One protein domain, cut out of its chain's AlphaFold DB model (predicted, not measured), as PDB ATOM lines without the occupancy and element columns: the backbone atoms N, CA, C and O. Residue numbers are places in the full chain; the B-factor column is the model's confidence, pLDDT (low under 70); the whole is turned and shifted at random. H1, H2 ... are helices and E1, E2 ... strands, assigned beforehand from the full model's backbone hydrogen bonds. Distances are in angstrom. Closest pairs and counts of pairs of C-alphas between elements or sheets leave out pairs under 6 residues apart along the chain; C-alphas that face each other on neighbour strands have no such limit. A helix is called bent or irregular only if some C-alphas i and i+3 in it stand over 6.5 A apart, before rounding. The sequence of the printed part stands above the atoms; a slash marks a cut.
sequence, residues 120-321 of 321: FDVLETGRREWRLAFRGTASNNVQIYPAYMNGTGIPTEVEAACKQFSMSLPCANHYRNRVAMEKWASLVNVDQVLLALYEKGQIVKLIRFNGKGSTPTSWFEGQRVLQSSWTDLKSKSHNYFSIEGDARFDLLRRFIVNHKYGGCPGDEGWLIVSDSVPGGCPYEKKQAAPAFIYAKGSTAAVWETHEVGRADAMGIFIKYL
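What this domain is: This is residues 120 to 321 of the 321 residues of an uncharacterized protein of Elysia chlorotica (UniProt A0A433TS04). Two twisted sheets make a sandwich, only partly face to face, their strands crossed at 82 degrees: E1 E11 E2 E3 E4 in that order, and a branched sheet of E5 to E10. Three short helices lie near E1, and of them H1 is on both sheets. The printed part has 202 residues, under half of them in named elements, in the order E1 H1 H2 H3 E2 to E11; neighbour strands are antiparallel, and the class is mixed. It is compact, with a radius of gyration of the C-alphas of 15.8 A, and spans 44 by 35 by 30 A.

How they stand to each other: Begin in the branched sheet at E7, residues 251 to 260, which bends by 107 degrees at residue 255. On one side of it find E5, residues 240 to 242 (N 258 to O 240, 2.9 A), and E6, residues 246 to 248 (N 253 to O 246, 2.8 A); on the other side is E8, residues 268 to 274 (N 254 to O 273, 2.8 A). Next come E9, residues 291 to 295 (N 293 to O 272, 2.9 A), and E10, residues 308 to 311 (N 309 to O 294, 2.8 A). E6 to E10 form a meander, each strand the antiparallel neighbour of the one before, in hairpins. E10 runs on into E11, residues 313 to 320, at 71 degrees. E11 has on one side E1, residues 130 to 137 (N 136 to O 314, 2.8 A), and on the other E2, residues 190 to 199 (N 194 to O 317, 2.9 A). Hairpins lead on to E3, residues 202 to 210 (N 197 to O 205, 2.8 A), and E4, residues 225 to 228 (N 208 to O 227, 2.8 A), a second meander. The closest C-alphas of E2 and E10, Glu 199 and Ala 311, are 5.0 A apart. H1, residues 144 to 150, lies over E1 at a height over the sheet of 9.0 A. H3, residues 178 to 186, is only just irregular (C-alphas 182 and 185 are 6.8 A apart); its closest C-alpha to E1 is Ala 180, 5.4 A from Ala 133. H2, residues 160 to 163, only grazes that sheet. Every O i to N i+4 pair is within hydrogen-bond range in H1, 3 of 5 in H3; H2 is too short for one.

Where its parts are: Find C-alpha 130 at (-6.113, -1.677, -20.522); E1 runs 19.2 A from there. E2 is 26.8 A long, E3 23.5 A, and E11, 23.1 A, ends at (-1.723, -1.729, -27.147).

The domain as a whole: The farthest C-alphas, Leu 187 and Pro 265, are 45.5 A apart. The printed part has no cut. Long links are H2 to H3, E3 to E4, E4 to E5, E8 to E9 and E9 to E10. Mean pLDDT of the printed part is 92.6; residues 185 to 188 are under 70.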
ATOM      1  N   PHE A 120      -9.208  -4.117 -18.665       91.50
ATOM      2  CA  PHE A 120      -9.888  -3.230 -17.730       91.50
ATOM      3  C   PHE A 120     -10.334  -1.953 -18.442       91.50
ATOM      4  O   PHE A 120      -9.655  -1.462 -19.347       91.50
ATOM      5  N   ASP A 121     -11.448  -1.379 -17.994       92.88
ATOM      6  CA  ASP A 121     -11.852  -0.012 -18.336       92.88
ATOM      7  C   ASP A 121     -11.460   0.940 -17.197       92.88
ATOM      8  O   ASP A 121     -12.293   1.482 -16.479       92.88
ATOM      9  N   VAL A 122     -10.149   1.095 -16.985       93.12
ATOM     10  CA  VAL A 122      -9.575   1.852 -15.850       93.12
ATOM     11  C   VAL A 122      -9.947   3.343 -15.882       93.12
ATOM     12  O   VAL A 122      -9.793   4.042 -14.886       93.12
ATOM     13  N   LEU A 123     -10.396   3.839 -17.035       92.62
ATOM     14  CA  LEU A 123     -10.734   5.241 -17.272       92.62
ATOM     15  C   LEU A 123     -12.248   5.468 -17.459       92.62
ATOM     16  O   LEU A 123     -12.627   6.562 -17.872       92.62
ATOM     17  N   GLU A 124     -13.083   4.456 -17.187       90.62
ATOM     18  CA  GLU A 124     -14.557   4.514 -17.260       90.62
ATOM     19  C   GLU A 124     -15.085   5.041 -18.614       90.62
ATOM     20  O   GLU A 124     -16.025   5.830 -18.710       90.62
ATOM     21  N   THR A 125     -14.444   4.601 -19.698       89.62
ATOM     22  CA  THR A 125     -14.721   5.005 -21.087       89.62
ATOM     23  C   THR A 125     -15.758   4.131 -21.801       89.62
ATOM     24  O   THR A 125     -16.084   4.379 -22.965       89.62
ATOM     25  N   GLY A 126     -16.239   3.077 -21.141       89.12
ATOM     26  CA  GLY A 126     -17.003   1.983 -21.735       89.12
ATOM     27  C   GLY A 126     -16.143   0.978 -22.514       89.12
ATOM     28  O   GLY A 126     -16.692   0.196 -23.289       89.12
ATOM     29  N   ARG A 127     -14.806   1.002 -22.376       88.69
ATOM     30  CA  ARG A 127     -13.879   0.172 -23.173       88.69
ATOM     31  C   ARG A 127     -12.863  -0.571 -22.312       88.69
ATOM     32  O   ARG A 127     -11.975   0.021 -21.707       88.69
ATOM     33  N   ARG A 128     -12.929  -1.903 -22.342       91.25
ATOM     34  CA  ARG A 128     -11.941  -2.791 -21.714       91.25
ATOM     35  C   ARG A 128     -10.698  -2.906 -22.605       91.25
ATOM     36  O   ARG A 128     -10.549  -3.868 -23.345       91.25
ATOM     37  N   GLU A 129      -9.832  -1.894 -22.569       91.44
ATOM     38  CA  GLU A 129      -8.648  -1.775 -23.448       91.44
ATOM     39  C   GLU A 129      -7.297  -1.714 -22.703       91.44
ATOM     40  O   GLU A 129      -6.238  -1.681 -23.331       91.44
ATOM     41  N   TRP A 130      -7.312  -1.742 -21.365       94.31
ATOM     42  CA  TRP A 130      -6.113  -1.677 -20.522       94.31
ATOM     43  C   TRP A 130      -5.787  -3.034 -19.903       94.31
ATOM     44  O   TRP A 130      -6.531  -3.515 -19.058       94.31
ATOM     45  N   ARG A 131      -4.658  -3.648 -20.257       94.12
ATOM     46  CA  ARG A 131      -4.189  -4.898 -19.640       94.12
ATOM     47  C   ARG A 131      -3.404  -4.605 -18.367       94.12
ATOM     48  O   ARG A 131      -2.466  -3.810 -18.404       94.12
ATOM     49  N   LEU A 132      -3.732  -5.265 -17.256       95.44
ATOM     50  CA  LEU A 132      -2.952  -5.153 -16.017       95.44
ATOM     51  C   LEU A 132      -1.581  -5.827 -16.193       95.44
ATOM     52  O   LEU A 132      -1.500  -7.045 -16.352       95.44
ATOM     53  N   ALA A 133      -0.508  -5.035 -16.161       95.81
ATOM     54  CA  ALA A 133       0.869  -5.516 -16.252       95.81
ATOM     55  C   ALA A 133       1.457  -5.825 -14.865       95.81
ATOM     56  O   ALA A 133       2.161  -6.822 -14.694       95.81
ATOM     57  N   PHE A 134       1.149  -4.993 -13.865       98.00
ATOM     58  CA  PHE A 134       1.609  -5.180 -12.489       98.00
ATOM     59  C   PHE A 134       0.668  -4.527 -11.470       98.00
ATOM     60  O   PHE A 134       0.123  -3.453 -11.726       98.00
ATOM     61  N   ARG A 135       0.532  -5.141 -10.291       97.94
ATOM     62  CA  ARG A 135      -0.149  -4.577  -9.121       97.94
ATOM     63  C   ARG A 135       0.735  -4.717  -7.883       97.94
ATOM     64  O   ARG A 135       0.999  -5.833  -7.441       97.94
ATOM     65  N   GLY A 136       1.132  -3.592  -7.300       98.12
ATOM     66  CA  GLY A 136       1.735  -3.531  -5.972       98.12
ATOM     67  C   GLY A 136       0.676  -3.464  -4.873       98.12
ATOM     68  O   GLY A 136      -0.340  -2.790  -5.041       98.12
ATOM     69  N   THR A 137       0.946  -4.123  -3.750       97.56
ATOM     70  CA  THR A 137       0.147  -4.139  -2.514       97.56
ATOM     71  C   THR A 137       0.928  -3.446  -1.408       97.56
ATOM     72  O   THR A 137       2.087  -3.786  -1.182       97.56
ATOM     73  N   ALA A 138       0.336  -2.480  -0.712       96.25
ATOM     74  CA  ALA A 138       1.040  -1.801   0.367       96.25
ATOM     75  C   ALA A 138       1.237  -2.726   1.584       96.25
ATOM     76  O   ALA A 138       0.404  -3.583   1.870       96.25
ATOM     77  N   SER A 139       2.320  -2.521   2.337       95.00
ATOM     78  CA  SER A 139       2.543  -3.140   3.658       95.00
ATOM     79  C   SER A 139       2.576  -4.673   3.733       95.00
ATOM     80  O   SER A 139       2.397  -5.231   4.817       95.00
ATOM     81  N   ASN A 140       2.869  -5.368   2.632       93.81
ATOM     82  CA  ASN A 140       3.044  -6.824   2.630       93.81
ATOM     83  C   ASN A 140       4.481  -7.306   2.909       93.81
ATOM     84  O   ASN A 140       4.740  -8.507   2.894       93.81
ATOM     85  N   ASN A 141       5.416  -6.391   3.175       93.38
ATOM     86  CA  ASN A 141       6.847  -6.641   3.380       93.38
ATOM     87  C   ASN A 141       7.585  -7.254   2.169       93.38
ATOM     88  O   ASN A 141       8.704  -7.742   2.318       93.38
ATOM     89  N   VAL A 142       7.008  -7.180   0.963       94.25
ATOM     90  CA  VAL A 142       7.670  -7.566  -0.293       94.25
ATOM     91  C   VAL A 142       8.111  -6.307  -1.039       94.25
ATOM     92  O   VAL A 142       7.296  -5.440  -1.347       94.25
ATOM     93  N   GLN A 143       9.395  -6.199  -1.380       94.25
ATOM     94  CA  GLN A 143       9.927  -5.038  -2.106       94.25
ATOM     95  C   GLN A 143       9.335  -4.938  -3.518       94.25
ATOM     96  O   GLN A 143       9.387  -5.900  -4.288       94.25
ATOM     97  N   ILE A 144       8.798  -3.773  -3.882       96.81
ATOM     98  CA  ILE A 144       8.117  -3.571  -5.159       96.81
ATOM     99  C   ILE A 144       9.071  -3.608  -6.346       96.81
ATOM    100  O   ILE A 144       8.685  -4.087  -7.407       96.81
ATOM    101  N   TYR A 145      10.298  -3.101  -6.202       96.50
ATOM    102  CA  TYR A 145      11.225  -3.003  -7.328       96.50
ATOM    103  C   TYR A 145      11.656  -4.374  -7.865       96.50
ATOM    104  O   TYR A 145      11.432  -4.625  -9.051       96.50
ATOM    105  N   PRO A 146      12.205  -5.304  -7.056       96.00
ATOM    106  CA  PRO A 146      12.539  -6.627  -7.568       96.00
ATOM    107  C   PRO A 146      11.270  -7.396  -7.977       96.00
ATOM    108  O   PRO A 146      11.259  -8.006  -9.046       96.00
ATOM    109  N   ALA A 147      10.158  -7.270  -7.242       97.19
ATOM    110  CA  ALA A 147       8.879  -7.863  -7.635       97.19
ATOM    111  C   ALA A 147       8.388  -7.389  -9.016       97.19
ATOM    112  O   ALA A 147       7.939  -8.204  -9.817       97.19
ATOM    113  N   TYR A 148       8.521  -6.101  -9.340       97.56
ATOM    114  CA  TYR A 148       8.202  -5.558 -10.662       97.56
ATOM    115  C   TYR A 148       9.168  -6.062 -11.736       97.56
ATOM    116  O   TYR A 148       8.747  -6.539 -12.792       97.56
ATOM    117  N   MET A 149      10.470  -5.991 -11.461       94.31
ATOM    118  CA  MET A 149      11.507  -6.311 -12.437       94.31
ATOM    119  C   MET A 149      11.480  -7.787 -12.840       94.31
ATOM    120  O   MET A 149      11.428  -8.092 -14.033       94.31
ATOM    121  N   ASN A 150      11.460  -8.704 -11.870       93.19
ATOM    122  CA  ASN A 150      11.651 -10.139 -12.104       93.19
ATOM    123  C   ASN A 150      10.661 -11.058 -11.358       93.19
ATOM    124  O   ASN A 150      10.752 -12.270 -11.513       93.19
ATOM    125  N   GLY A 151       9.711 -10.517 -10.587       94.81
ATOM    126  CA  GLY A 151       8.745 -11.317  -9.824       94.81
ATOM    127  C   GLY A 151       9.237 -11.805  -8.455       94.81
ATOM    128  O   GLY A 151       8.541 -12.591  -7.822       94.81
ATOM    129  N   THR A 152      10.400 -11.354  -7.968       95.44
ATOM    130  CA  THR A 152      10.904 -11.730  -6.631       95.44
ATOM    131  C   THR A 152       9.864 -11.460  -5.543       95.44
ATOM    132  O   THR A 152       9.319 -10.361  -5.457       95.44
ATOM    133  N   GLY A 153       9.626 -12.455  -4.686       92.12
ATOM    134  CA  GLY A 153       8.672 -12.360  -3.577       92.12
ATOM    135  C   GLY A 153       7.199 -12.454  -3.987       92.12
ATOM    136  O   GLY A 153       6.338 -12.344  -3.121       92.12
ATOM    137  N   ILE A 154       6.899 -12.679  -5.270       93.75
ATOM    138  CA  ILE A 154       5.557 -13.033  -5.744       93.75
ATOM    139  C   ILE A 154       5.452 -14.567  -5.785       93.75
ATOM    140  O   ILE A 154       6.290 -15.200  -6.432       93.75
ATOM    141  N   PRO A 155       4.460 -15.190  -5.122       89.06
ATOM    142  CA  PRO A 155       4.208 -16.623  -5.259       89.06
ATOM    143  C   PRO A 155       3.784 -16.999  -6.687       89.06
ATOM    144  O   PRO A 155       3.179 -16.193  -7.392       89.06
ATOM    145  N   THR A 156       4.050 -18.241  -7.104       81.81
ATOM    146  CA  THR A 156       3.654 -18.760  -8.430       81.81
ATOM    147  C   THR A 156       2.150 -18.615  -8.683       81.81
ATOM    148  O   THR A 156       1.735 -18.205  -9.766       81.81
ATOM    149  N   GLU A 157       1.340 -18.894  -7.661       82.00
ATOM    150  CA  GLU A 157      -0.094 -18.626  -7.650       82.00
ATOM    151  C   GLU A 157      -0.396 -17.412  -6.771       82.00
ATOM    152  O   GLU A 157      -0.122 -17.414  -5.572       82.00
ATOM    153  N   VAL A 158      -0.991 -16.379  -7.370       87.81
ATOM    154  CA  VAL A 158      -1.454 -15.182  -6.658       87.81
ATOM    155  C   VAL A 158      -2.975 -15.195  -6.522       87.81
ATOM    156  O   VAL A 158      -3.685 -15.619  -7.442       87.81
ATOM    157  N   GLU A 159      -3.483 -14.667  -5.411       89.06
ATOM    158  CA  GLU A 159      -4.914 -14.561  -5.136       89.06
ATOM    159  C   GLU A 159      -5.643 -13.809  -6.262       89.06
ATOM    160  O   GLU A 159      -5.147 -12.810  -6.788       89.06
ATOM    161  N   ALA A 160      -6.872 -14.218  -6.595       88.94
ATOM    162  CA  ALA A 160      -7.682 -13.531  -7.610       88.94
ATOM    163  C   ALA A 160      -7.867 -12.029  -7.296       88.94
ATOM    164  O   ALA A 160      -7.856 -11.194  -8.198       88.94
ATOM    165  N   ALA A 161      -7.940 -11.670  -6.010       88.81
ATOM    166  CA  ALA A 161      -7.954 -10.289  -5.524       88.81
ATOM    167  C   ALA A 161      -6.725  -9.465  -5.950       88.81
ATOM    168  O   ALA A 161      -6.841  -8.270  -6.206       88.81
ATOM    169  N   CYS A 162      -5.554 -10.092  -6.082       93.62
ATOM    170  CA  CYS A 162      -4.327  -9.440  -6.534       93.62
ATOM    171  C   CYS A 162      -4.290  -9.207  -8.051       93.62
ATOM    172  O   CYS A 162      -3.382  -8.549  -8.551       93.62
ATOM    173  N   LYS A 163      -5.281  -9.695  -8.801       92.75
ATOM    174  CA  LYS A 163      -5.451  -9.403 -10.232       92.75
ATOM    175  C   LYS A 163      -6.470  -8.281 -10.476       92.75
ATOM    176  O   LYS A 163      -6.742  -7.955 -11.620       92.75
ATOM    177  N   GLN A 164      -7.018  -7.675  -9.419       90.69
ATOM    178  CA  GLN A 164      -8.034  -6.621  -9.490       90.69
ATOM    179  C   GLN A 164      -7.844  -5.557  -8.393       90.69
ATOM    180  O   GLN A 164      -6.895  -5.604  -7.611       90.69
ATOM    181  N   PHE A 165      -8.759  -4.588  -8.324       91.00
ATOM    182  CA  PHE A 165      -8.707  -3.493  -7.347       91.00
ATOM    183  C   PHE A 165      -9.963  -3.377  -6.475       91.00
ATOM    184  O   PHE A 165      -9.974  -2.551  -5.567       91.00
ATOM    185  N   SER A 166     -11.002  -4.203  -6.675       83.94
ATOM    186  CA  SER A 166     -12.143  -4.191  -5.750       83.94
ATOM    187  C   SER A 166     -11.740  -4.712  -4.367       83.94
ATOM    188  O   SER A 166     -10.919  -5.617  -4.236       83.94
ATOM    189  N   MET A 167     -12.363  -4.161  -3.324       82.50
ATOM    190  CA  MET A 167     -12.142  -4.563  -1.929       82.50
ATOM    191  C   MET A 167     -13.024  -5.748  -1.496       82.50
ATOM    192  O   MET A 167     -13.220  -5.969  -0.305       82.50
ATOM    193  N   SER A 168     -13.584  -6.500  -2.449       83.25
ATOM    194  CA  SER A 168     -14.454  -7.657  -2.170       83.25
ATOM    195  C   SER A 168     -13.708  -8.845  -1.555       83.25
ATOM    196  O   SER A 168     -14.314  -9.658  -0.863       83.25
ATOM    197  N   LEU A 169     -12.397  -8.940  -1.799       83.69
ATOM    198  CA  LEU A 169     -11.520 -10.004  -1.324       83.69
ATOM    199  C   LEU A 169     -10.160  -9.412  -0.904       83.69
ATOM    200  O   LEU A 169      -9.693  -8.461  -1.538       83.69
ATOM    201  N   PRO A 170      -9.500  -9.961   0.131       86.31
ATOM    202  CA  PRO A 170      -8.162  -9.536   0.525       86.31
ATOM    203  C   PRO A 170      -7.111 -10.006  -0.489       86.31
ATOM    204  O   PRO A 170      -7.248 -11.060  -1.105       86.31
ATOM    205  N   CYS A 171      -6.033  -9.237  -0.610       92.06
ATOM    206  CA  CYS A 171      -4.840  -9.588  -1.373       92.06
ATOM    207  C   CYS A 171      -3.613  -9.294  -0.506       92.06
ATOM    208  O   CYS A 171      -3.450  -8.157  -0.064       92.06
ATOM    209  N   ALA A 172      -2.765 -10.294  -0.272       93.38
ATOM    210  CA  ALA A 172      -1.521 -10.157   0.481       93.38
ATOM    211  C   ALA A 172      -0.297  -9.964  -0.431       93.38
ATOM    212  O   ALA A 172       0.701  -9.387  -0.011       93.38
ATOM    213  N   ASN A 173      -0.346 -10.406  -1.687       95.81
ATOM    214  CA  ASN A 173       0.821 -10.439  -2.574       95.81
ATOM    215  C   ASN A 173       0.838  -9.301  -3.605       95.81
ATOM    216  O   ASN A 173      -0.162  -8.622  -3.829       95.81
ATOM    217  N   HIS A 174       1.976  -9.080  -4.265       97.56
ATOM    218  CA  HIS A 174       1.986  -8.325  -5.528       97.56
ATOM    219  C   HIS A 174       1.553  -9.247  -6.673       97.56
ATOM    220  O   HIS A 174       1.657 -10.463  -6.561       97.56
ATOM    221  N   TYR A 175       1.133  -8.686  -7.803       97.38
ATOM    222  CA  TYR A 175       0.900  -9.439  -9.039       97.38
ATOM    223  C   TYR A 175       1.742  -8.875 -10.177       97.38
ATOM    224  O   TYR A 175       1.832  -7.660 -10.348       97.38
ATOM    225  N   ARG A 176       2.310  -9.762 -10.996       95.69
ATOM    226  CA  ARG A 176       3.053  -9.430 -12.214       95.69
ATOM    227  C   ARG A 176       2.543 -10.290 -13.366       95.69
ATOM    228  O   ARG A 176       2.666 -11.510 -13.334       95.69
ATOM    229  N   ASN A 177       2.017  -9.660 -14.408       93.25
ATOM    230  CA  ASN A 177       1.585 -10.356 -15.612       93.25
ATOM    231  C   ASN A 177       2.808 -10.665 -16.490       93.25
ATOM    232  O   ASN A 177       3.324  -9.795 -17.195       93.25
ATOM    233  N   ARG A 178       3.286 -11.915 -16.428       87.50
ATOM    234  CA  ARG A 178       4.444 -12.405 -17.196       87.50
ATOM    235  C   ARG A 178       4.319 -12.089 -18.690       87.50
ATOM    236  O   ARG A 178       5.204 -11.448 -19.250       87.50
ATOM    237  N   VAL A 179       3.177 -12.432 -19.286       85.94
ATOM    238  CA  VAL A 179       2.910 -12.259 -20.721       85.94
ATOM    239  C   VAL A 179       2.874 -10.779 -21.116       85.94
ATOM    240  O   VAL A 179       3.415 -10.414 -22.157       85.94
ATOM    241  N   ALA A 180       2.281  -9.907 -20.295       88.94
ATOM    242  CA  ALA A 180       2.289  -8.463 -20.539       88.94
ATOM    243  C   ALA A 180       3.716  -7.884 -20.535       88.94
ATOM    244  O   ALA A 180       4.060  -7.094 -21.414       88.94
ATOM    245  N   MET A 181       4.549  -8.306 -19.577       88.31
ATOM    246  CA  MET A 181       5.928  -7.827 -19.416       88.31
ATOM    247  C   MET A 181       6.866  -8.348 -20.518       88.31
ATOM    248  O   MET A 181       7.691  -7.589 -21.020       88.31
ATOM    249  N   GLU A 182       6.725  -9.609 -20.935       83.12
ATOM    250  CA  GLU A 182       7.513 -10.217 -22.022       83.12
ATOM    251  C   GLU A 182       7.130  -9.652 -23.402       83.12
ATOM    252  O   GLU A 182       8.002  -9.354 -24.225       83.12
ATOM    253  N   LYS A 183       5.827  -9.453 -23.662       78.44
ATOM    254  CA  LYS A 183       5.327  -8.944 -24.954       78.44
ATOM    255  C   LYS A 183       5.552  -7.448 -25.168       78.44
ATOM    256  O   LYS A 183       5.529  -7.021 -26.322       78.44
ATOM    257  N   TRP A 184       5.816  -6.688 -24.098       84.12
ATOM    258  CA  TRP A 184       6.046  -5.234 -24.109       84.12
ATOM    259  C   TRP A 184       7.050  -4.787 -25.179       84.12
ATOM    260  O   TRP A 184       6.815  -3.809 -25.879       84.12
ATOM    261  N   ALA A 185       8.169  -5.507 -25.300       62.59
ATOM    262  CA  ALA A 185       9.253  -5.170 -26.224       62.59
ATOM    263  C   ALA A 185       9.291  -6.044 -27.491       62.59
ATOM    264  O   ALA A 185       9.975  -5.692 -28.447       62.59
ATOM    265  N   SER A 186       8.612  -7.197 -27.490       59.34
ATOM    266  CA  SER A 186       8.853  -8.269 -28.466       59.34
ATOM    267  C   SER A 186       7.735  -8.484 -29.488       59.34
ATOM    268  O   SER A 186       8.024  -8.973 -30.577       59.34
ATOM    269  N   LEU A 187       6.473  -8.174 -29.157       55.31
ATOM    270  CA  LEU A 187       5.331  -8.666 -29.947       55.31
ATOM    271  C   LEU A 187       4.175  -7.680 -30.155       55.31
ATOM    272  O   LEU A 187       3.402  -7.885 -31.087       55.31
ATOM    273  N   VAL A 188       4.025  -6.626 -29.343       57.25
ATOM    274  CA  VAL A 188       2.983  -5.609 -29.569       57.25
ATOM    275  C   VAL A 188       3.488  -4.229 -29.165       57.25
ATOM    276  O   VAL A 188       3.932  -4.033 -28.038       57.25
ATOM    277  N   ASN A 189       3.372  -3.254 -30.069       76.12
ATOM    278  CA  ASN A 189       3.658  -1.854 -29.768       76.12
ATOM    279  C   ASN A 189       2.717  -1.355 -28.659       76.12
ATOM    280  O   ASN A 189       1.522  -1.172 -28.893       76.12
ATOM    281  N   VAL A 190       3.252  -1.109 -27.463       91.06
ATOM    282  CA  VAL A 190       2.512  -0.429 -26.393       91.06
ATOM    283  C   VAL A 190       2.228   1.007 -26.845       91.06
ATOM    284  O   VAL A 190       3.155   1.768 -27.126       91.06
ATOM    285  N   ASP A 191       0.956   1.389 -26.933       93.00
ATOM    286  CA  ASP A 191       0.539   2.756 -27.255       93.00
ATOM    287  C   ASP A 191       0.728   3.658 -26.036       93.00
ATOM    288  O   ASP A 191       1.393   4.697 -26.095       93.00
ATOM    289  N   GLN A 192       0.165   3.235 -24.903       96.31
ATOM    290  CA  GLN A 192       0.120   4.009 -23.671       96.31
ATOM    291  C   GLN A 192       0.299   3.120 -22.440       96.31
ATOM    292  O   GLN A 192      -0.085   1.952 -22.428       96.31
ATOM    293  N   VAL A 193       0.853   3.709 -21.382       97.94
ATOM    294  CA  VAL A 193       0.963   3.088 -20.055       97.94
ATOM    295  C   VAL A 193       0.211   3.952 -19.056       97.94
ATOM    296  O   VAL A 193       0.259   5.178 -19.141       97.94
ATOM    297  N   LEU A 194      -0.486   3.336 -18.112       98.50
ATOM    298  CA  LEU A 194      -1.215   4.017 -17.050       98.50
ATOM    299  C   LEU A 194      -0.688   3.528 -15.702       98.50
ATOM    300  O   LEU A 194      -0.817   2.347 -15.386       98.50
ATOM    301  N   LEU A 195      -0.123   4.437 -14.907       98.75
ATOM    302  CA  LEU A 195       0.047   4.221 -13.473       98.75
ATOM    303  C   LEU A 195      -1.190   4.775 -12.767       98.75
ATOM    304  O   LEU A 195      -1.571   5.917 -13.021       98.75
ATOM    305  N   ALA A 196      -1.785   3.991 -11.873       98.62
ATOM    306  CA  ALA A 196      -2.900   4.404 -11.027       98.62
ATOM    307  C   ALA A 196      -2.657   3.991  -9.567       98.62
ATOM    308  O   ALA A 196      -2.194   2.886  -9.288       98.62
ATOM    309  N   LEU A 197      -2.972   4.886  -8.633       98.75
ATOM    310  CA  LEU A 197      -2.942   4.644  -7.192       98.75
ATOM    311  C   LEU A 197      -4.367   4.455  -6.686       98.75
ATOM    312  O   LEU A 197      -5.253   5.221  -7.071       98.75
ATOM    313  N   TYR A 198      -4.567   3.479  -5.804       98.12
ATOM    314  CA  TYR A 198      -5.881   3.103  -5.295       98.12
ATOM    315  C   TYR A 198      -5.956   3.212  -3.772       98.12
ATOM    316  O   TYR A 198      -5.113   2.649  -3.075       98.12
ATOM    317  N   GLU A 199      -7.005   3.854  -3.263       95.69
ATOM    318  CA  GLU A 199      -7.440   3.738  -1.863       95.69
ATOM    319  C   GLU A 199      -8.847   3.139  -1.843       95.69
ATOM    320  O   GLU A 199      -9.731   3.599  -2.567       95.69
ATOM    321  N   LYS A 200      -9.072   2.096  -1.036       92.69
ATOM    322  CA  LYS A 200     -10.378   1.423  -0.878       92.69
ATOM    323  C   LYS A 200     -11.018   1.006  -2.214       92.69
ATOM    324  O   LYS A 200     -12.236   1.030  -2.381       92.69
ATOM    325  N   GLY A 201     -10.173   0.625  -3.172       92.44
ATOM    326  CA  GLY A 201     -10.554   0.223  -4.527       92.44
ATOM    327  C   GLY A 201     -10.967   1.354  -5.473       92.44
ATOM    328  O   GLY A 201     -11.416   1.068  -6.577       92.44
ATOM    329  N   GLN A 202     -10.790   2.617  -5.079       94.81
ATOM    330  CA  GLN A 202     -11.049   3.802  -5.900       94.81
ATOM    331  C   GLN A 202      -9.734   4.444  -6.350       94.81
ATOM    332  O   GLN A 202      -8.787   4.524  -5.566       94.81
ATOM    333  N   ILE A 203      -9.666   4.925  -7.595       97.12
ATOM    334  CA  ILE A 203      -8.472   5.609  -8.115       97.12
ATOM    335  C   ILE A 203      -8.358   6.990  -7.460       97.12
ATOM    336  O   ILE A 203      -9.212   7.851  -7.660       97.12
ATOM    337  N   VAL A 204      -7.274   7.227  -6.719       98.12
ATOM    338  CA  VAL A 204      -6.992   8.526  -6.079       98.12
ATOM    339  C   VAL A 204      -6.043   9.404  -6.894       98.12
ATOM    340  O   VAL A 204      -6.120  10.632  -6.811       98.12
ATOM    341  N   LYS A 205      -5.155   8.796  -7.692       98.50
ATOM    342  CA  LYS A 205      -4.246   9.473  -8.633       98.50
ATOM    343  C   LYS A 205      -3.935   8.584  -9.823       98.50
ATOM    344  O   LYS A 205      -3.840   7.370  -9.674       98.50
ATOM    345  N   LEU A 206      -3.688   9.200 -10.975       98.25
ATOM    346  CA  LEU A 206      -3.170   8.529 -12.159       98.25
ATOM    347  C   LEU A 206      -2.147   9.381 -12.920       98.25
ATOM    348  O   LEU A 206      -2.167  10.615 -12.870       98.25
ATOM    349  N   ILE A 207      -1.277   8.710 -13.671       98.75
ATOM    350  CA  ILE A 207      -0.455   9.301 -14.728       98.75
ATOM    351  C   ILE A 207      -0.549   8.394 -15.958       98.75
ATOM    352  O   ILE A 207      -0.302   7.192 -15.866       98.75
ATOM    353  N   ARG A 208      -0.881   8.974 -17.116       98.56
ATOM    354  CA  ARG A 208      -0.879   8.290 -18.414       98.56
ATOM    355  C   ARG A 208       0.338   8.725 -19.228       98.56
ATOM    356  O   ARG A 208       0.589   9.921 -19.376       98.56
ATOM    357  N   PHE A 209       1.061   7.755 -19.767       98.50
ATOM    358  CA  PHE A 209       2.341   7.901 -20.454       98.50
ATOM    359  C   PHE A 209       2.261   7.419 -21.904       98.50
ATOM    360  O   PHE A 209       1.473   6.532 -22.229       98.50
ATOM    361  N   ASN A 210       3.129   7.955 -22.761       97.19
ATOM    362  CA  ASN A 210       3.388   7.458 -24.107       97.19
ATOM    363  C   ASN A 210       4.250   6.185 -24.048       97.19
ATOM    364  O   ASN A 210       5.453   6.249 -23.776       97.19
ATOM    365  N   GLY A 211       3.638   5.033 -24.322       95.00
ATOM    366  CA  GLY A 211       4.296   3.727 -24.284       95.00
ATOM    367  C   GLY A 211       5.139   3.407 -25.521       95.00
ATOM    368  O   GLY A 211       5.949   2.479 -25.477       95.00
ATOM    369  N   LYS A 212       5.008   4.176 -26.611       92.69
ATOM    370  CA  LYS A 212       5.645   3.860 -27.899       92.69
ATOM    371  C   LYS A 212       7.163   3.839 -27.786       92.69
ATOM    372  O   LYS A 212       7.773   4.797 -27.304       92.69
ATOM    373  N   GLY A 213       7.776   2.738 -28.220       90.56
ATOM    374  CA  GLY A 213       9.225   2.536 -28.127       90.56
ATOM    375  C   GLY A 213       9.769   2.575 -26.693       90.56
ATOM    376  O   GLY A 213      10.924   2.945 -26.497       90.56
ATOM    377  N   SER A 214       8.942   2.278 -25.684       93.06
ATOM    378  CA  SER A 214       9.403   2.079 -24.306       93.06
ATOM    379  C   SER A 214       9.758   0.617 -24.042       93.06
ATOM    380  O   SER A 214       9.211  -0.296 -24.659       93.06
ATOM    381  N   THR A 215      10.639   0.394 -23.075       92.00
ATOM    382  CA  THR A 215      10.815  -0.900 -22.406       92.00
ATOM    383  C   THR A 215       9.959  -0.921 -21.131       92.00
ATOM    384  O   THR A 215       9.515   0.146 -20.693       92.00
ATOM    385  N   PRO A 216       9.815  -2.072 -20.445       91.44
ATOM    386  CA  PRO A 216       9.253  -2.120 -19.091       91.44
ATOM    387  C   PRO A 216       9.957  -1.212 -18.062       91.44
ATOM    388  O   PRO A 216       9.411  -0.982 -16.991       91.44
ATOM    389  N   THR A 217      11.144  -0.668 -18.357       91.06
ATOM    390  CA  THR A 217      11.873   0.247 -17.462       91.06
ATOM    391  C   THR A 217      11.879   1.712 -17.902       91.06
ATOM    392  O   THR A 217      12.014   2.578 -17.042       91.06
ATOM    393  N   SER A 218      11.716   2.019 -19.197       93.81
ATOM    394  CA  SER A 218      11.855   3.388 -19.733       93.81
ATOM    395  C   SER A 218      10.543   4.140 -19.981       93.81
ATOM    396  O   SER A 218      10.567   5.305 -20.367       93.81
ATOM    397  N   TRP A 219       9.382   3.518 -19.764       96.38
ATOM    398  CA  TRP A 219       8.084   4.189 -19.940       96.38
ATOM    399  C   TRP A 219       7.795   5.268 -18.885       96.38
ATOM    400  O   TRP A 219       7.028   6.197 -19.143       96.38
ATOM    401  N   PHE A 220       8.389   5.135 -17.697       98.25
ATOM    402  CA  PHE A 220       8.125   5.969 -16.528       98.25
ATOM    403  C   PHE A 220       9.134   7.121 -16.435       98.25
ATOM    404  O   PHE A 220      10.018   7.138 -15.580       98.25
ATOM    405  N   GLU A 221       9.003   8.079 -17.348       96.50
ATOM    406  CA  GLU A 221       9.838   9.282 -17.411       96.50
ATOM    407  C   GLU A 221       8.990  10.525 -17.719       96.50
ATOM    408  O   GLU A 221       7.974  10.451 -18.419       96.50
ATOM    409  N   GLY A 222       9.420  11.696 -17.235       96.75
ATOM    410  CA  GLY A 222       8.652  12.943 -17.357       96.75
ATOM    411  C   GLY A 222       8.323  13.346 -18.799       96.75
ATOM    412  O   GLY A 222       7.231  13.847 -19.068       96.75
ATOM    413  N   GLN A 223       9.217  13.051 -19.749       96.69
ATOM    414  CA  GLN A 223       9.011  13.350 -21.174       96.69
ATOM    415  C   GLN A 223       7.903  12.500 -21.818       96.69
ATOM    416  O   GLN A 223       7.332  12.900 -22.832       96.69
ATOM    417  N   ARG A 224       7.542  11.356 -21.220       97.69
ATOM    418  CA  ARG A 224       6.450  10.499 -21.706       97.69
ATOM    419  C   ARG A 224       5.084  10.878 -21.152       97.69
ATOM    420  O   ARG A 224       4.096  10.339 -21.643       97.69
ATOM    421  N   VAL A 225       4.979  11.782 -20.174       98.62
ATOM    422  CA  VAL A 225       3.695  12.121 -19.535       98.62
ATOM    423  C   VAL A 225       2.731  12.765 -20.540       98.62
ATOM    424  O   VAL A 225       2.924  13.898 -20.989       98.62
ATOM    425  N   LEU A 226       1.642  12.062 -20.851       98.31
ATOM    426  CA  LEU A 226       0.529  12.557 -21.664       98.31
ATOM    427  C   LEU A 226      -0.479  13.317 -20.797       98.31
ATOM    428  O   LEU A 226      -0.846  14.442 -21.127       98.31
ATOM    429  N   GLN A 227      -0.892  12.721 -19.674       98.12
ATOM    430  CA  GLN A 227      -1.850  13.294 -18.724       98.12
ATOM    431  C   GLN A 227      -1.496  12.872 -17.293       98.12
ATOM    432  O   GLN A 227      -0.933  11.801 -17.080       98.12
ATOM    433  N   SER A 228      -1.853  13.692 -16.306       98.19
ATOM    434  CA  SER A 228      -1.668  13.406 -14.884       98.19
ATOM    435  C   SER A 228      -2.821  13.977 -14.059       98.19
ATOM    436  O   SER A 228      -3.432  14.965 -14.463       98.19
ATOM    437  N   SER A 229      -3.091  13.387 -12.892       98.31
ATOM    438  CA  SER A 229      -3.914  13.999 -11.837       98.31
ATOM    439  C   SER A 229      -3.261  15.226 -11.185       98.31
ATOM    440  O   SER A 229      -3.936  15.934 -10.437       98.31
ATOM    441  N   TRP A 230      -1.969  15.464 -11.430       98.62
ATOM    442  CA  TRP A 230      -1.236  16.629 -10.945       98.62
ATOM    443  C   TRP A 230      -0.974  17.621 -12.084       98.62
ATOM    444  O   TRP A 230      -0.383  17.273 -13.107       98.62
ATOM    445  N   THR A 231      -1.424  18.861 -11.913       98.31
ATOM    446  CA  THR A 231      -1.411  19.905 -12.947       98.31
ATOM    447  C   THR A 231      -0.033  20.535 -13.144       98.31
ATOM    448  O   THR A 231       0.277  20.968 -14.253       98.31
ATOM    449  N   ASP A 232       0.809  20.555 -12.107       98.12
ATOM    450  CA  ASP A 232       2.178  21.088 -12.151       98.12
ATOM    451  C   ASP A 232       3.238  20.050 -12.564       98.12
ATOM    452  O   ASP A 232       4.388  20.417 -12.802       98.12
ATOM    453  N   LEU A 233       2.866  18.768 -12.709       98.38
ATOM    454  CA  LEU A 233       3.816  17.683 -12.980       98.38
ATOM    455  C   LEU A 233       4.616  17.895 -14.273       98.38
ATOM    456  O   LEU A 233       5.784  17.548 -14.343       98.38
ATOM    457  N   LYS A 234       4.011  18.470 -15.318       97.19
ATOM    458  CA  LYS A 234       4.719  18.719 -16.587       97.19
ATOM    459  C   LYS A 234       5.506  20.035 -16.614       97.19
ATOM    460  O   LYS A 234       6.280  20.234 -17.546       97.19
ATOM    461  N   SER A 235       5.275  20.940 -15.661       96.31
ATOM    462  CA  SER A 235       5.824  22.305 -15.672       96.31
ATOM    463  C   SER A 235       6.892  22.554 -14.607       96.31
ATOM    464  O   SER A 235       7.767  23.392 -14.826       96.31
ATOM    465  N   LYS A 236       6.872  21.829 -13.482       97.06
ATOM    466  CA  LYS A 236       7.987  21.815 -12.525       97.06
ATOM    467  C   LYS A 236       9.139  20.935 -13.025       97.06
ATOM    468  O   LYS A 236       8.960  19.997 -13.798       97.06
ATOM    469  N   SER A 237      10.344  21.239 -12.547       97.12
ATOM    470  CA  SER A 237      11.510  20.368 -12.715       97.12
ATOM    471  C   SER A 237      11.383  19.097 -11.871       97.12
ATOM    472  O   SER A 237      10.632  19.058 -10.896       97.12
ATOM    473  N   HIS A 238      12.166  18.078 -12.218       97.81
ATOM    474  CA  HIS A 238      12.271  16.832 -11.462       97.81
ATOM    475  C   HIS A 238      13.740  16.579 -11.134       97.81
ATOM    476  O   HIS A 238      14.576  16.652 -12.035       97.81
ATOM    477  N   ASN A 239      14.055  16.254  -9.881       96.50
ATOM    478  CA  ASN A 239      15.358  15.684  -9.532       96.50
ATOM    479  C   ASN A 239      15.352  14.149  -9.657       96.50
ATOM    480  O   ASN A 239      16.397  13.569  -9.932       96.50
ATOM    481  N   TYR A 240      14.181  13.514  -9.526       96.56
ATOM    482  CA  TYR A 240      13.968  12.095  -9.809       96.56
ATOM    483  C   TYR A 240      12.635  11.871 -10.534       96.56
ATOM    484  O   TYR A 240      11.591  12.359 -10.100       96.56
ATOM    485  N   PHE A 241      12.677  11.092 -11.615       97.81
ATOM    486  CA  PHE A 241      11.505  10.539 -12.300       97.81
ATOM    487  C   PHE A 241      11.904   9.187 -12.911       97.81
ATOM    488  O   PHE A 241      12.279   9.126 -14.080       97.81
ATOM    489  N   SER A 242      11.916   8.120 -12.106       97.12
ATOM    490  CA  SER A 242      12.317   6.780 -12.570       97.12
ATOM    491  C   SER A 242      11.814   5.646 -11.664       97.12
ATOM    492  O   SER A 242      11.441   5.852 -10.507       97.12
ATOM    493  N   ILE A 243      11.796   4.423 -12.209       97.88
ATOM    494  CA  ILE A 243      11.375   3.204 -11.494       97.88
ATOM    495  C   ILE A 243      12.421   2.783 -10.458       97.88
ATOM    496  O   ILE A 243      12.073   2.485  -9.316       97.88
ATOM    497  N   GLU A 244      13.698   2.792 -10.851       95.56
ATOM    498  CA  GLU A 244      14.828   2.505  -9.962       95.56
ATOM    499  C   GLU A 244      14.938   3.542  -8.841       95.56
ATOM    500  O   GLU A 244      15.101   3.166  -7.680       95.56
ATOM    501  N   GLY A 245      14.768   4.820  -9.182       94.94
ATOM    502  CA  GLY A 245      14.665   5.919  -8.237       94.94
ATOM    503  C   GLY A 245      15.941   6.232  -7.464       94.94
ATOM    504  O   GLY A 245      17.027   6.308  -8.035       94.94
ATOM    505  N   ASP A 246      15.789   6.477  -6.166       93.12
ATOM    506  CA  ASP A 246      16.887   6.765  -5.247       93.12
ATOM    507  C   ASP A 246      17.109   5.538  -4.358       93.12
ATOM    508  O   ASP A 246      16.258   5.192  -3.539       93.12
ATOM    509  N   ALA A 247      18.220   4.844  -4.604       89.44
ATOM    510  CA  ALA A 247      18.484   3.475  -4.164       89.44
ATOM    511  C   ALA A 247      19.774   3.371  -3.331       89.44
ATOM    512  O   ALA A 247      20.619   2.503  -3.561       89.44
ATOM    513  N   ARG A 248      19.962   4.313  -2.405       85.38
ATOM    514  CA  ARG A 248      21.111   4.347  -1.489       85.38
ATOM    515  C   ARG A 248      20.903   3.365  -0.328       85.38
ATOM    516  O   ARG A 248      19.810   2.855  -0.117       85.38
ATOM    517  N   PHE A 249      21.969   3.065   0.413       70.06
ATOM    518  CA  PHE A 249      22.006   1.963   1.390       70.06
ATOM    519  C   PHE A 249      20.883   2.005   2.452       70.06
ATOM    520  O   PHE A 249      20.401   0.961   2.878       70.06
ATOM    521  N   ASP A 250      20.450   3.204   2.844       74.50
ATOM    522  CA  ASP A 250      19.399   3.501   3.824       74.50
ATOM    523  C   ASP A 250      18.096   4.055   3.199       74.50
ATOM    524  O   ASP A 250      17.157   4.424   3.909       74.50
ATOM    525  N   LEU A 251      18.030   4.131   1.865       84.62
ATOM    526  CA  LEU A 251      16.954   4.768   1.107       84.62
ATOM    527  C   LEU A 251      16.591   3.925  -0.116       84.62
ATOM    528  O   LEU A 251      17.289   3.958  -1.125       84.62
ATOM    529  N   LEU A 252      15.461   3.219  -0.055       91.81
ATOM    530  CA  LEU A 252      14.882   2.535  -1.213       91.81
ATOM    531  C   LEU A 252      13.617   3.270  -1.674       91.81
ATOM    532  O   LEU A 252      12.501   2.834  -1.403       91.81
ATOM    533  N   ARG A 253      13.786   4.401  -2.365       94.88
ATOM    534  CA  ARG A 253      12.687   5.191  -2.947       94.88
ATOM    535  C   ARG A 253      12.526   4.829  -4.419       94.88
ATOM    536  O   ARG A 253      13.236   5.346  -5.278       94.88
ATOM    537  N   ARG A 254      11.594   3.926  -4.697       96.56
ATOM    538  CA  ARG A 254      11.272   3.376  -6.021       96.56
ATOM    539  C   ARG A 254      10.090   4.119  -6.638       96.56
ATOM    540  O   ARG A 254       9.378   4.826  -5.923       96.56
ATOM    541  N   PHE A 255       9.880   3.957  -7.949       97.75
ATOM    542  CA  PHE A 255       8.773   4.585  -8.699       97.75
ATOM    543  C   PHE A 255       8.565   6.061  -8.317       97.75
ATOM    544  O   PHE A 255       7.452   6.527  -8.068       97.75
ATOM    545  N   ILE A 256       9.675   6.785  -8.199       97.00
ATOM    546  CA  ILE A 256       9.719   8.116  -7.606       97.00
ATOM    547  C   ILE A 256       9.448   9.174  -8.672       97.00
ATOM    548  O   ILE A 256       9.977   9.115  -9.782       97.00
ATOM    549  N   VAL A 257       8.643  10.159  -8.295       98.44
ATOM    550  CA  VAL A 257       8.347  11.372  -9.052       98.44
ATOM    551  C   VAL A 257       8.508  12.524  -8.070       98.44
ATOM    552  O   VAL A 257       7.613  12.798  -7.266       98.44
ATOM    553  N   ASN A 258       9.682  13.152  -8.076       97.75
ATOM    554  CA  ASN A 258      10.097  14.110  -7.055       97.75
ATOM    555  C   ASN A 258      10.673  15.382  -7.692       97.75
ATOM    556  O   ASN A 258      11.408  15.326  -8.680       97.75
ATOM    557  N   HIS A 259      10.307  16.536  -7.133       98.06
ATOM    558  CA  HIS A 259      10.691  17.851  -7.640       98.06
ATOM    559  C   HIS A 259      12.107  18.216  -7.185       98.06
ATOM    560  O   HIS A 259      12.971  18.530  -8.005       98.06
ATOM    561  N   LYS A 260      12.347  18.150  -5.871       97.00
ATOM    562  CA  LYS A 260      13.615  18.528  -5.236       97.00
ATOM    563  C   LYS A 260      13.830  17.776  -3.925       97.00
ATOM    564  O   LYS A 260      12.872  17.334  -3.288       97.00
ATOM    565  N   TYR A 261      15.083  17.707  -3.494       95.38
ATOM    566  CA  TYR A 261      15.426  17.362  -2.118       95.38
ATOM    567  C   TYR A 261      15.826  18.620  -1.350       95.38
ATOM    568  O   TYR A 261      16.570  19.455  -1.862       95.38
ATOM    569  N   GLY A 262      15.308  18.740  -0.130       93.12
ATOM    570  CA  GLY A 262      15.571  19.839   0.803       93.12
ATOM    571  C   GLY A 262      15.932  19.346   2.207       93.12
ATOM    572  O   GLY A 262      15.917  20.133   3.150       93.12
ATOM    573  N   GLY A 263      16.203  18.043   2.353       92.50
ATOM    574  CA  GLY A 263      16.131  17.339   3.633       92.50
ATOM    575  C   GLY A 263      14.678  16.979   3.954       92.50
ATOM    576  O   GLY A 263      13.763  17.544   3.367       92.50
ATOM    577  N   CYS A 264      14.435  16.057   4.889       92.81
ATOM    578  CA  CYS A 264      13.089  15.498   5.113       92.81
ATOM    579  C   CYS A 264      11.935  16.530   5.219       92.81
ATOM    580  O   CYS A 264      10.905  16.284   4.587       92.81
ATOM    581  N   PRO A 265      12.100  17.699   5.884       94.81
ATOM    582  CA  PRO A 265      11.050  18.721   5.962       94.81
ATOM    583  C   PRO A 265      10.857  19.560   4.687       94.81
ATOM    584  O   PRO A 265       9.909  20.335   4.617       94.81
ATOM    585  N   GLY A 266      11.770  19.469   3.714       95.69
ATOM    586  CA  GLY A 266      11.788  20.250   2.470       95.69
ATOM    587  C   GLY A 266      11.838  19.418   1.180       95.69
ATOM    588  O   GLY A 266      11.823  19.997   0.091       95.69
ATOM    589  N   ASP A 267      11.901  18.088   1.282       96.31
ATOM    590  CA  ASP A 267      11.709  17.174   0.156       96.31
ATOM    591  C   ASP A 267      10.262  17.320  -0.369       96.31
ATOM    592  O   ASP A 267       9.293  17.246   0.395       96.31
ATOM    593  N   GLU A 268      10.118  17.553  -1.677       98.06
ATOM    594  CA  GLU A 268       8.846  17.886  -2.336       98.06
ATOM    595  C   GLU A 268       8.672  17.058  -3.614       98.06
ATOM    596  O   GLU A 268       9.603  16.951  -4.419       98.06
ATOM    597  N   GLY A 269       7.472  16.521  -3.848       98.31
ATOM    598  CA  GLY A 269       7.177  15.733  -5.043       98.31
ATOM    599  C   GLY A 269       5.725  15.273  -5.161       98.31
ATOM    600  O   GLY A 269       4.822  15.840  -4.549       98.31
ATOM    601  N   TRP A 270       5.510  14.241  -5.979       98.75
ATOM    602  CA  TRP A 270       4.186  13.741  -6.367       98.75
ATOM    603  C   TRP A 270       3.953  12.277  -5.985       98.75
ATOM    604  O   TRP A 270       2.881  11.954  -5.473       98.75
ATOM    605  N   LEU A 271       4.968  11.416  -6.149       98.62
ATOM    606  CA  LEU A 271       4.942  10.002  -5.757       98.62
ATOM    607  C   LEU A 271       6.307   9.543  -5.214       98.62
ATOM    608  O   LEU A 271       7.342   9.828  -5.812       98.62
ATOM    609  N   ILE A 272       6.296   8.785  -4.119       96.81
ATOM    610  CA  ILE A 272       7.402   7.953  -3.629       96.81
ATOM    611  C   ILE A 272       6.835   6.573  -3.299       96.81
ATOM    612  O   ILE A 272       5.882   6.467  -2.526       96.81
ATOM    613  N   VAL A 273       7.461   5.508  -3.803       97.19
ATOM    614  CA  VAL A 273       7.249   4.159  -3.270       97.19
ATOM    615  C   VAL A 273       8.423   3.786  -2.373       97.19
ATOM    616  O   VAL A 273       9.537   3.592  -2.852       97.19
ATOM    617  N   SER A 274       8.192   3.726  -1.063       94.81
ATOM    618  CA  SER A 274       9.242   3.397  -0.091       94.81
ATOM    619  C   SER A 274       9.313   1.882   0.120       94.81
ATOM    620  O   SER A 274       8.357   1.283   0.611       94.81
ATOM    621  N   ASP A 275      10.437   1.278  -0.271       91.50
ATOM    622  CA  ASP A 275      10.717  -0.172  -0.313       91.50
ATOM    623  C   ASP A 275      11.582  -0.666   0.868       91.50
ATOM    624  O   ASP A 275      11.983  -1.831   0.918       91.50
ATOM    625  N   SER A 276      11.909   0.217   1.817       80.62
ATOM    626  CA  SER A 276      12.771  -0.062   2.976       80.62
ATOM    627  C   SER A 276      12.078   0.261   4.298       80.62
ATOM    628  O   SER A 276      11.458   1.315   4.433       80.62
ATOM    629  N   VAL A 277      12.275  -0.592   5.308       74.56
ATOM    630  CA  VAL A 277      11.944  -0.290   6.709       74.56
ATOM    631  C   VAL A 277      13.201  -0.471   7.572       74.56
ATOM    632  O   VAL A 277      13.776  -1.557   7.549       74.56
ATOM    633  N   PRO A 278      13.615   0.541   8.359       74.00
ATOM    634  CA  PRO A 278      13.135   1.923   8.326       74.00
ATOM    635  C   PRO A 278      13.652   2.658   7.074       74.00
ATOM    636  O   PRO A 278      14.832   2.566   6.758       74.00
ATOM    637  N   GLY A 279      12.802   3.431   6.392       80.56
ATOM    638  CA  GLY A 279      13.278   4.429   5.419       80.56
ATOM    639  C   GLY A 279      13.990   5.592   6.120       80.56
ATOM    640  O   GLY A 279      13.825   5.774   7.327       80.56
ATOM    641  N   GLY A 280      14.770   6.397   5.401       86.56
ATOM    642  CA  GLY A 280      15.580   7.465   6.004       86.56
ATOM    643  C   GLY A 280      14.755   8.553   6.707       86.56
ATOM    644  O   GLY A 280      15.034   8.901   7.862       86.56
ATOM    645  N   CYS A 281      13.690   9.047   6.066       90.56
ATOM    646  CA  CYS A 281      12.890  10.171   6.560       90.56
ATOM    647  C   CYS A 281      11.664   9.763   7.406       90.56
ATOM    648  O   CYS A 281      11.101   8.681   7.221       90.56
ATOM    649  N   PRO A 282      11.169  10.634   8.315       90.88
ATOM    650  CA  PRO A 282      10.021  10.328   9.178       90.88
ATOM    651  C   PRO A 282       8.732   9.980   8.426       90.88
ATOM    652  O   PRO A 282       7.938   9.182   8.919       90.88
ATOM    653  N   TYR A 283       8.511  10.538   7.231       89.50
ATOM    654  CA  TYR A 283       7.339  10.225   6.406       89.50
ATOM    655  C   TYR A 283       7.348   8.790   5.846       89.50
ATOM    656  O   TYR A 283       6.276   8.221   5.628       89.50
ATOM    657  N   GLU A 284       8.524   8.184   5.684       89.25
ATOM    658  CA  GLU A 284       8.707   6.807   5.201       89.25
ATOM    659  C   GLU A 284       8.427   5.786   6.316       89.25
ATOM    660  O   GLU A 284       7.882   4.719   6.071       89.25
ATOM    661  N   LYS A 285       8.695   6.156   7.576       87.00
ATOM    662  CA  LYS A 285       8.554   5.294   8.768       87.00
ATOM    663  C   LYS A 285       7.107   5.116   9.265       87.00
ATOM    664  O   LYS A 285       6.891   4.446  10.269       87.00
ATOM    665  N   LYS A 286       6.114   5.730   8.608       82.44
ATOM    666  CA  LYS A 286       4.699   5.738   9.052       82.44
ATOM    667  C   LYS A 286       3.902   4.487   8.652       82.44
ATOM    668  O   LYS A 286       2.745   4.374   9.045       82.44
ATOM    669  N   GLN A 287       4.472   3.595   7.844       83.38
ATOM    670  CA  GLN A 287       3.799   2.420   7.286       83.38
ATOM    671  C   GLN A 287       4.838   1.323   6.974       83.38
ATOM    672  O   GLN A 287       5.996   1.641   6.711       83.38
ATOM    673  N   ALA A 288       4.446   0.045   7.010       89.56
ATOM    674  CA  ALA A 288       5.317  -1.056   6.585       89.56
ATOM    675  C   ALA A 288       5.507  -1.059   5.057       89.56
ATOM    676  O   ALA A 288       4.597  -0.668   4.319       89.56
ATOM    677  N   ALA A 289       6.668  -1.518   4.582       91.00
ATOM    678  CA  ALA A 289       6.983  -1.541   3.156       91.00
ATOM    679  C   ALA A 289       6.141  -2.582   2.375       91.00
ATOM    680  O   ALA A 289       5.747  -3.602   2.943       91.00
ATOM    681  N   PRO A 290       5.881  -2.349   1.077       95.62
ATOM    682  CA  PRO A 290       6.116  -1.088   0.388       95.62
ATOM    683  C   PRO A 290       5.045  -0.061   0.789       95.62
ATOM    684  O   PRO A 290       3.904  -0.426   1.077       95.62
ATOM    685  N   ALA A 291       5.396   1.224   0.819       95.62
ATOM    686  CA  ALA A 291       4.459   2.307   1.129       95.62
ATOM    687  C   ALA A 291       4.298   3.250  -0.072       95.62
ATOM    688  O   ALA A 291       5.281   3.826  -0.539       95.62
ATOM    689  N   PHE A 292       3.064   3.429  -0.556       97.44
ATOM    690  CA  PHE A 292       2.736   4.254  -1.729       97.44
ATOM    691  C   PHE A 292       2.373   5.680  -1.307       97.44
ATOM    692  O   PHE A 292       1.204   6.017  -1.123       97.44
ATOM    693  N   ILE A 293       3.393   6.510  -1.104       97.31
ATOM    694  CA  ILE A 293       3.282   7.868  -0.566       97.31
ATOM    695  C   ILE A 293       3.069   8.848  -1.722       97.31
ATOM    696  O   ILE A 293       3.866   8.879  -2.656       97.31
ATOM    697  N   TYR A 294       2.013   9.664  -1.679       98.50
ATOM    698  CA  TYR A 294       1.669  10.539  -2.806       98.50
ATOM    699  C   TYR A 294       1.099  11.900  -2.379       98.50
ATOM    700  O   TYR A 294       0.574  12.049  -1.276       98.50
ATOM    701  N   ALA A 295       1.174  12.905  -3.253       98.50
ATOM    702  CA  ALA A 295       0.606  14.235  -3.006       98.50
ATOM    703  C   ALA A 295      -0.922  14.252  -3.227       98.50
ATOM    704  O   ALA A 295      -1.397  14.028  -4.344       98.50
ATOM    705  N   LYS A 296      -1.718  14.538  -2.186       98.00
ATOM    706  CA  LYS A 296      -3.198  14.562  -2.244       98.00
ATOM    707  C   LYS A 296      -3.745  15.662  -3.145       98.00
ATOM    708  O   LYS A 296      -4.732  15.429  -3.843       98.00
ATOM    709  N   GLY A 297      -3.119  16.838  -3.123       97.69
ATOM    710  CA  GLY A 297      -3.534  18.005  -3.901       97.69
ATOM    711  C   GLY A 297      -3.418  17.809  -5.417       97.69
ATOM    712  O   GLY A 297      -3.011  16.756  -5.912       97.69
ATOM    713  N   SER A 298      -3.779  18.842  -6.175       97.69
ATOM    714  CA  SER A 298      -3.557  18.901  -7.626       97.69
ATOM    715  C   SER A 298      -2.108  19.235  -8.001       97.69
ATOM    716  O   SER A 298      -1.785  19.239  -9.181       97.69
ATOM    717  N   THR A 299      -1.230  19.483  -7.029       98.31
ATOM    718  CA  THR A 299       0.178  19.850  -7.234       98.31
ATOM    719  C   THR A 299       1.124  18.959  -6.429       98.31
ATOM    720  O   THR A 299       0.664  18.123  -5.646       98.31
ATOM    721  N   ALA A 300       2.437  19.146  -6.592       98.00
ATOM    722  CA  ALA A 300       3.428  18.555  -5.692       98.00
ATOM    723  C   ALA A 300       3.166  18.963  -4.229       98.00
ATOM    724  O   ALA A 300       2.695  20.074  -3.973       98.00
ATOM    725  N   ALA A 301       3.511  18.083  -3.288       98.19
ATOM    726  CA  ALA A 301       3.408  18.309  -1.849       98.19
ATOM    727  C   ALA A 301       4.769  18.125  -1.164       98.19
ATOM    728  O   ALA A 301       5.609  17.346  -1.616       98.19
ATOM    729  N   VAL A 302       4.962  18.810  -0.036       97.50
ATOM    730  CA  VAL A 302       6.104  18.586   0.863       97.50
ATOM    731  C   VAL A 302       5.806  17.380   1.755       97.50
ATOM    732  O   VAL A 302       4.751  17.318   2.394       97.50
ATOM    733  N   TRP A 303       6.720  16.409   1.816       94.75
ATOM    734  CA  TRP A 303       6.422  15.075   2.359       94.75
ATOM    735  C   TRP A 303       6.152  15.014   3.868       94.75
ATOM    736  O   TRP A 303       5.496  14.088   4.354       94.75
ATOM    737  N   GLU A 304       6.627  16.004   4.618       91.62
ATOM    738  CA  GLU A 304       6.441  16.104   6.069       91.62
ATOM    739  C   GLU A 304       5.173  16.897   6.468       91.62
ATOM    740  O   GLU A 304       4.998  17.276   7.623       91.62
ATOM    741  N   THR A 305       4.242  17.109   5.527       91.62
ATOM    742  CA  THR A 305       2.972  17.830   5.743       91.62
ATOM    743  C   THR A 305       1.743  16.906   5.818       91.62
ATOM    744  O   THR A 305       1.831  15.679   5.724       91.62
ATOM    745  N   HIS A 306       0.557  17.501   5.995       87.69
ATOM    746  CA  HIS A 306      -0.737  16.809   5.970       87.69
ATOM    747  C   HIS A 306      -1.288  16.578   4.544       87.69
ATOM    748  O   HIS A 306      -2.233  15.802   4.364       87.69
ATOM    749  N   GLU A 307      -0.669  17.185   3.526       93.75
ATOM    750  CA  GLU A 307      -1.059  17.104   2.108       93.75
ATOM    751  C   GLU A 307      -0.672  15.767   1.446       93.75
ATOM    752  O   GLU A 307      -0.814  15.586   0.239       93.75
ATOM    753  N   VAL A 308      -0.207  14.802   2.239       95.50
ATOM    754  CA  VAL A 308       0.321  13.511   1.789       95.50
ATOM    755  C   VAL A 308      -0.679  12.382   2.053       95.50
ATOM    756  O   VAL A 308      -1.227  12.265   3.155       95.50
ATOM    757  N   GLY A 309      -0.921  11.552   1.042       96.25
ATOM    758  CA  GLY A 309      -1.755  10.347   1.066       96.25
ATOM    759  C   GLY A 309      -0.928   9.065   1.046       96.25
ATOM    760  O   GLY A 309       0.296   9.108   0.886       96.25
ATOM    761  N   ARG A 310      -1.604   7.933   1.268       96.62
ATOM    762  CA  ARG A 310      -1.029   6.582   1.278       96.62
ATOM    763  C   ARG A 310      -2.014   5.647   0.595       96.62
ATOM    764  O   ARG A 310      -3.080   5.406   1.142       96.62
ATOM    765  N   ALA A 311      -1.648   5.154  -0.583       97.50
ATOM    766  CA  ALA A 311      -2.485   4.228  -1.336       97.50
ATOM    767  C   ALA A 311      -2.339   2.786  -0.822       97.50
ATOM    768  O   ALA A 311      -1.257   2.377  -0.396       97.50
ATOM    769  N   ASP A 312      -3.418   2.010  -0.916       96.50
ATOM    770  CA  ASP A 312      -3.461   0.582  -0.576       96.50
ATOM    771  C   ASP A 312      -2.833  -0.276  -1.690       96.50
ATOM    772  O   ASP A 312      -2.233  -1.323  -1.433       96.50
ATOM    773  N   ALA A 313      -2.964   0.172  -2.944       97.81
ATOM    774  CA  ALA A 313      -2.427  -0.508  -4.118       97.81
ATOM    775  C   ALA A 313      -1.919   0.469  -5.193       97.81
ATOM    776  O   ALA A 313      -2.422   1.584  -5.344       97.81
ATOM    777  N   MET A 314      -0.955   0.004  -5.990       98.50
ATOM    778  CA  MET A 314      -0.468   0.674  -7.201       98.50
ATOM    779  C   MET A 314      -0.680  -0.249  -8.401       98.50
ATOM    780  O   MET A 314      -0.144  -1.353  -8.423       98.50
ATOM    781  N   GLY A 315      -1.440   0.190  -9.400       98.38
ATOM    782  CA  GLY A 315      -1.638  -0.516 -10.665       98.38
ATOM    783  C   GLY A 315      -0.801   0.079 -11.793       98.38
ATOM    784  O   GLY A 315      -0.732   1.299 -11.938       98.38
ATOM    785  N   ILE A 316      -0.194  -0.783 -12.607       98.56
ATOM    786  CA  ILE A 316       0.450  -0.435 -13.875       98.56
ATOM    787  C   ILE A 316      -0.272  -1.204 -14.977       98.56
ATOM    788  O   ILE A 316      -0.256  -2.438 -14.997       98.56
ATOM    789  N   PHE A 317      -0.882  -0.474 -15.903       97.50
ATOM    790  CA  PHE A 317      -1.624  -1.028 -17.029       97.50
ATOM    791  C   PHE A 317      -0.996  -0.612 -18.353       97.50
ATOM    792  O   PHE A 317      -0.508   0.510 -18.486       97.50
ATOM    793  N   ILE A 318      -1.068  -1.488 -19.350       95.44
ATOM    794  CA  ILE A 318      -0.632  -1.210 -20.719       95.44
ATOM    795  C   ILE A 318      -1.818  -1.258 -21.679       95.44
ATOM    796  O   ILE A 318      -2.663  -2.148 -21.598       95.44
ATOM    797  N   LYS A 319      -1.853  -0.300 -22.600       93.12
ATOM    798  CA  LYS A 319      -2.738  -0.288 -23.760       93.12
ATOM    799  C   LYS A 319      -1.897  -0.518 -25.011       93.12
ATOM    800  O   LYS A 319      -0.851   0.107 -25.184       93.12
ATOM    801  N   TYR A 320      -2.355  -1.417 -25.869       89.31
ATOM    802  CA  TYR A 320      -1.723  -1.729 -27.147       89.31
ATOM    803  C   TYR A 320      -2.215  -0.794 -28.266       89.31
ATOM    804  O   TYR A 320      -3.252  -0.144 -28.108       89.31
ATOM    805  N   LEU A 321      -1.448  -0.707 -29.361       77.31
ATOM    806  CA  LEU A 321      -1.899  -0.116 -30.630       77.31
ATOM    807  C   LEU A 321      -2.991  -0.950 -31.313       77.31
ATOM    808  O   LEU A 321      -2.934  -2.193 -31.182       77.31
TER     809      LEU A 321